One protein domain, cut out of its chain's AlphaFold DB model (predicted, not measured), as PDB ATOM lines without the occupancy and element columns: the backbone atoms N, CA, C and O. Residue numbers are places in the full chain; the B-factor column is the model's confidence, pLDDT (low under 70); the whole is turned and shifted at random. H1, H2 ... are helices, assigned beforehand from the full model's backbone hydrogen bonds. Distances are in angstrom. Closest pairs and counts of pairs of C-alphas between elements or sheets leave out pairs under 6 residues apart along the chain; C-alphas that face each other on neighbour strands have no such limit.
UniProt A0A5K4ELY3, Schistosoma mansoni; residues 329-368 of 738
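What this domain is: This is residues 329 to 368 of the 738 residues of a protein of Schistosoma mansoni (UniProt A0A5K4ELY3). A long helix, H3, and a shorter one, H2, meet near their ends as an open V, with residues 347 to 350 at its point; the short helix H1 packs on H2 at a steep angle, near the end of H2 away from that point. The printed part has 40 residues with three named helices, H1, H2 and H3 in that order along the chain, and no named strand; its class is all helix. The whole is compact, with a radius of gyration of the C-alphas of 9.6 A, and spans 26 by 19 by 14 A.

Where its parts are: H3 covers residues 351 to 367 and measures 23.6 A from C-alpha 351 at (32.821, -46.379, -14.010) to C-alpha 367 at (16.618, -32.966, -24.639). H2 covers residues 338 to 346, 12.2 A from first to last C-alpha. H1 covers residues 329 to 334, 8.9 A long, and begins with C-alpha 329 at (29.164, -40.081, -4.978).

How they stand to each other: H3 is close to H2 but not clearly touching, the closest C-alphas being those of Thr 346 and Lys 354, 6.4 A apart. The two run opposite ways at a steep tilt of 59 degrees. H2 touches H1, with the closest C-alphas, those of Gly 332 and Leu 339, 4.6 A apart. These two also run opposite ways, at a steep tilt of 57 degrees. H1 and H3 are only just apart, with their closest C-alphas 8.5 A from each other. In H1, H2 and H3 every O i to N i+4 pair is within hydrogen-bond range.

The domain as a whole: The two C-alphas farthest apart, those of Ser 348 and Glu 368, are 26.3 A from each other. The printed part has no cut, and the links H1 to H2 and H2 to H3 are tight. The mean pLDDT of the printed part is 73.7, and residues 336 to 337 and 362 to 368 of the model are under 70.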
ATOM      1  N   SER A 329      30.053 -40.482  -6.071       80.61
ATOM      2  CA  SER A 329      29.164 -40.081  -4.978       80.61
ATOM      3  C   SER A 329      28.828 -38.587  -5.024       80.61
ATOM      4  O   SER A 329      27.710 -38.192  -4.709       80.61
ATOM      5  N   GLU A 330      29.770 -37.736  -5.433       79.50
ATOM      6  CA  GLU A 330      29.521 -36.302  -5.596       79.50
ATOM      7  C   GLU A 330      28.683 -36.016  -6.845       79.50
ATOM      8  O   GLU A 330      27.768 -35.196  -6.798       79.50
ATOM      9  N   VAL A 331      28.937 -36.751  -7.933       78.69
ATOM     10  CA  VAL A 331      28.112 -36.699  -9.149       78.69
ATOM     11  C   VAL A 331      26.665 -37.087  -8.834       78.69
ATOM     12  O   VAL A 331      25.748 -36.351  -9.187       78.69
ATOM     13  N   GLY A 332      26.452 -38.188  -8.105       74.65
ATOM     14  CA  GLY A 332      25.119 -38.640  -7.703       74.65
ATOM     15  C   GLY A 332      24.377 -37.648  -6.804       74.65
ATOM     16  O   GLY A 332      23.172 -37.478  -6.950       74.65
ATOM     17  N   ARG A 333      25.085 -36.928  -5.922       74.41
ATOM     18  CA  ARG A 333      24.491 -35.845  -5.113       74.41
ATOM     19  C   ARG A 333      24.013 -34.657  -5.952       74.41
ATOM     20  O   ARG A 333      23.076 -33.987  -5.542       74.41
ATOM     21  N   LYS A 334      24.657 -34.388  -7.092       74.81
ATOM     22  CA  LYS A 334      24.336 -33.256  -7.978       74.81
ATOM     23  C   LYS A 334      23.249 -33.573  -9.010       74.81
ATOM     24  O   LYS A 334      22.748 -32.649  -9.642       74.81
ATOM     25  N   LEU A 335      22.893 -34.845  -9.202       70.27
ATOM     26  CA  LEU A 335      21.858 -35.250 -10.154       70.27
ATOM     27  C   LEU A 335      20.441 -35.175  -9.547       70.27
ATOM     28  O   LEU A 335      20.263 -35.482  -8.363       70.27
ATOM     29  N   PRO A 336      19.410 -34.845 -10.350       60.92
ATOM     30  CA  PRO A 336      18.011 -34.903  -9.930       60.92
ATOM     31  C   PRO A 336      17.625 -36.354  -9.601       60.92
ATOM     32  O   PRO A 336      17.552 -37.206 -10.483       60.92
ATOM     33  N   GLY A 337      17.432 -36.654  -8.318       62.96
ATOM     34  CA  GLY A 337      17.223 -38.016  -7.803       62.96
ATOM     35  C   GLY A 337      18.099 -38.349  -6.594       62.96
ATOM     36  O   GLY A 337      17.788 -39.279  -5.852       62.96
ATOM     37  N   GLY A 338      19.148 -37.554  -6.358       72.53
ATOM     38  CA  GLY A 338      20.019 -37.684  -5.198       72.53
ATOM     39  C   GLY A 338      20.899 -38.936  -5.216       72.53
ATOM     40  O   GLY A 338      20.869 -39.774  -6.122       72.53
ATOM     41  N   LEU A 339      21.713 -39.060  -4.164       72.87
ATOM     42  CA  LEU A 339      22.715 -40.119  -4.047       72.87
ATOM     43  C   LEU A 339      22.098 -41.525  -3.976       72.87
ATOM     44  O   LEU A 339      22.701 -42.464  -4.480       72.87
ATOM     45  N   THR A 340      20.918 -41.682  -3.375       75.65
ATOM     46  CA  THR A 340      20.259 -42.987  -3.197       75.65
ATOM     47  C   THR A 340      19.853 -43.601  -4.532       75.65
ATOM     48  O   THR A 340      20.306 -44.698  -4.847       75.65
ATOM     49  N   ARG A 341      19.112 -42.861  -5.366       77.25
ATOM     50  CA  ARG A 341      18.716 -43.318  -6.706       77.25
ATOM     51  C   ARG A 341      19.929 -43.588  -7.593       77.25
ATOM     52  O   ARG A 341      19.990 -44.607  -8.272       77.25
ATOM     53  N   TRP A 342      20.930 -42.707  -7.538       82.99
ATOM     54  CA  TRP A 342      22.185 -42.917  -8.257       82.99
ATOM     55  C   TRP A 342      22.894 -44.205  -7.823       82.99
ATOM     56  O   TRP A 342      23.409 -44.937  -8.663       82.99
ATOM     57  N   LEU A 343      22.951 -44.500  -6.523       82.67
ATOM     58  CA  LEU A 343      23.575 -45.725  -6.028       82.67
ATOM     59  C   LEU A 343      22.775 -46.967  -6.417       82.67
ATOM     60  O   LEU A 343      23.393 -47.947  -6.811       82.67
ATOM     61  N   GLU A 344      21.445 -46.923  -6.367       83.11
ATOM     62  CA  GLU A 344      20.579 -48.028  -6.796       83.11
ATOM     63  C   GLU A 344      20.741 -48.333  -8.292       83.11
ATOM     64  O   GLU A 344      20.979 -49.482  -8.665       83.11
ATOM     65  N   GLU A 345      20.694 -47.306  -9.145       81.32
ATOM     66  CA  GLU A 345      20.819 -47.458 -10.600       81.32
ATOM     67  C   GLU A 345      22.256 -47.818 -11.019       81.32
ATOM     68  O   GLU A 345      22.455 -48.577 -11.967       81.32
ATOM     69  N   THR A 346      23.274 -47.327 -10.298       83.17
ATOM     70  CA  THR A 346      24.689 -47.539 -10.655       83.17
ATOM     71  C   THR A 346      25.419 -48.604  -9.838       83.17
ATOM     72  O   THR A 346      26.630 -48.773 -10.025       83.17
ATOM     73  N   ALA A 347      24.744 -49.327  -8.938       79.85
ATOM     74  CA  ALA A 347      25.369 -50.335  -8.074       79.85
ATOM     75  C   ALA A 347      26.104 -51.421  -8.874       79.85
ATOM     76  O   ALA A 347      27.196 -51.837  -8.494       79.85
ATOM     77  N   SER A 348      25.530 -51.847 -10.002       80.71
ATOM     78  CA  SER A 348      26.072 -52.901 -10.868       80.71
ATOM     79  C   SER A 348      26.940 -52.388 -12.023       80.71
ATOM     80  O   SER A 348      27.418 -53.190 -12.820       80.71
ATOM     81  N   MET A 349      27.162 -51.073 -12.125       86.60
ATOM     82  CA  MET A 349      27.817 -50.449 -13.281       86.60
ATOM     83  C   MET A 349      29.301 -50.155 -13.025       86.60
ATOM     84  O   MET A 349      29.686 -49.580 -12.001       86.60
ATOM     85  N   SER A 350      30.147 -50.464 -14.007       84.24
ATOM     86  CA  SER A 350      31.538 -50.008 -14.071       84.24
ATOM     87  C   SER A 350      31.611 -48.487 -14.240       84.24
ATOM     88  O   SER A 350      30.684 -47.854 -14.727       84.24
ATOM     89  N   SER A 351      32.729 -47.845 -13.888       79.38
ATOM     90  CA  SER A 351      32.821 -46.379 -14.010       79.38
ATOM     91  C   SER A 351      32.688 -45.852 -15.438       79.38
ATOM     92  O   SER A 351      32.269 -44.716 -15.612       79.38
ATOM     93  N   GLN A 352      33.028 -46.650 -16.452       80.76
ATOM     94  CA  GLN A 352      32.792 -46.266 -17.842       80.76
ATOM     95  C   GLN A 352      31.293 -46.293 -18.158       80.76
ATOM     96  O   GLN A 352      30.772 -45.346 -18.741       80.76
ATOM     97  N   GLU A 353      30.582 -47.318 -17.690       86.28
ATOM     98  CA  GLU A 353      29.123 -47.403 -17.796       86.28
ATOM     99  C   GLU A 353      28.432 -46.299 -16.986       86.28
ATOM    100  O   GLU A 353      27.499 -45.693 -17.496       86.28
ATOM    101  N   LYS A 354      28.930 -45.945 -15.791       85.13
ATOM    102  CA  LYS A 354      28.451 -44.783 -15.014       85.13
ATOM    103  C   LYS A 354      28.641 -43.472 -15.766       85.13
ATOM    104  O   LYS A 354      27.781 -42.604 -15.698       85.13
ATOM    105  N   MET A 355      29.748 -43.327 -16.497       82.55
ATOM    106  CA  MET A 355      30.002 -42.153 -17.332       82.55
ATOM    107  C   MET A 355      29.018 -42.099 -18.503       82.55
ATOM    108  O   MET A 355      28.400 -41.067 -18.722       82.55
ATOM    109  N   HIS A 356      28.791 -43.215 -19.198       82.06
ATOM    110  CA  HIS A 356      27.768 -43.288 -20.246       82.06
ATOM    111  C   HIS A 356      26.359 -43.050 -19.704       82.06
ATOM    112  O   HIS A 356      25.574 -42.364 -20.347       82.06
ATOM    113  N   PHE A 357      26.046 -43.558 -18.514       82.60
ATOM    114  CA  PHE A 357      24.779 -43.314 -17.841       82.60
ATOM    115  C   PHE A 357      24.610 -41.840 -17.474       82.60
ATOM    116  O   PHE A 357      23.569 -41.260 -17.759       82.60
ATOM    117  N   LEU A 358      25.653 -41.205 -16.930       80.68
ATOM    118  CA  LEU A 358      25.679 -39.769 -16.669       80.68
ATOM    119  C   LEU A 358      25.506 -38.969 -17.961       80.68
ATOM    120  O   LEU A 358      24.707 -38.044 -17.985       80.68
ATOM    121  N   VAL A 359      26.230 -39.312 -19.029       78.78
ATOM    122  CA  VAL A 359      26.087 -38.648 -20.331       78.78
ATOM    123  C   VAL A 359      24.669 -38.822 -20.837       78.78
ATOM    124  O   VAL A 359      24.077 -37.829 -21.220       78.78
ATOM    125  N   ASN A 360      24.092 -40.021 -20.751       78.20
ATOM    126  CA  ASN A 360      22.709 -40.263 -21.137       78.20
ATOM    127  C   ASN A 360      21.735 -39.435 -20.296       78.20
ATOM    128  O   ASN A 360      20.827 -38.853 -20.874       78.20
ATOM    129  N   GLN A 361      21.942 -39.319 -18.981       70.97
ATOM    130  CA  GLN A 361      21.134 -38.472 -18.096       70.97
ATOM    131  C   GLN A 361      21.282 -36.987 -18.433       70.97
ATOM    132  O   GLN A 361      20.285 -36.283 -18.516       70.97
ATOM    133  N   LEU A 362      22.499 -36.505 -18.694       66.66
ATOM    134  CA  LEU A 362      22.755 -35.117 -19.084       66.66
ATOM    135  C   LEU A 362      22.222 -34.814 -20.487       66.66
ATOM    136  O   LEU A 362      21.708 -33.727 -20.721       66.66
ATOM    137  N   THR A 363      22.309 -35.760 -21.422       64.16
ATOM    138  CA  THR A 363      21.754 -35.595 -22.768       64.16
ATOM    139  C   THR A 363      20.238 -35.726 -22.767       64.16
ATOM    140  O   THR A 363      19.587 -34.973 -23.483       64.16
ATOM    141  N   ALA A 364      19.670 -36.605 -21.936       55.42
ATOM    142  CA  ALA A 364      18.231 -36.698 -21.718       55.42
ATOM    143  C   ALA A 364      17.708 -35.414 -21.064       55.42
ATOM    144  O   ALA A 364      16.731 -34.857 -21.542       55.42
ATOM    145  N   GLN A 365      18.425 -34.864 -20.077       48.32
ATOM    146  CA  GLN A 365      18.118 -33.554 -19.489       48.32
ATOM    147  C   GLN A 365      18.342 -32.395 -20.467       48.32
ATOM    148  O   GLN A 365      17.644 -31.395 -20.390       48.32
ATOM    149  N   SER A 366      19.276 -32.500 -21.419       42.92
ATOM    150  CA  SER A 366      19.407 -31.479 -22.467       42.92
ATOM    151  C   SER A 366      18.292 -31.565 -23.512       42.92
ATOM    152  O   SER A 366      17.924 -30.548 -24.097       42.92
ATOM    153  N   ALA A 367      17.758 -32.766 -23.752       41.57
ATOM    154  CA  ALA A 367      16.618 -32.966 -24.639       41.57
ATOM    155  C   ALA A 367      15.310 -32.542 -23.963       41.57
ATOM    156  O   ALA A 367      14.403 -32.052 -24.629       41.57
ATOM    157  N   GLU A 368      15.241 -32.657 -22.643       41.05
ATOM    158  CA  GLU A 368      14.096 -32.252 -21.852       41.05
ATOM    159  C   GLU A 368      14.615 -31.457 -20.654       41.05
ATOM    160  O   GLU A 368      14.827 -31.994 -19.566       41.05
TER     161      GLU A 368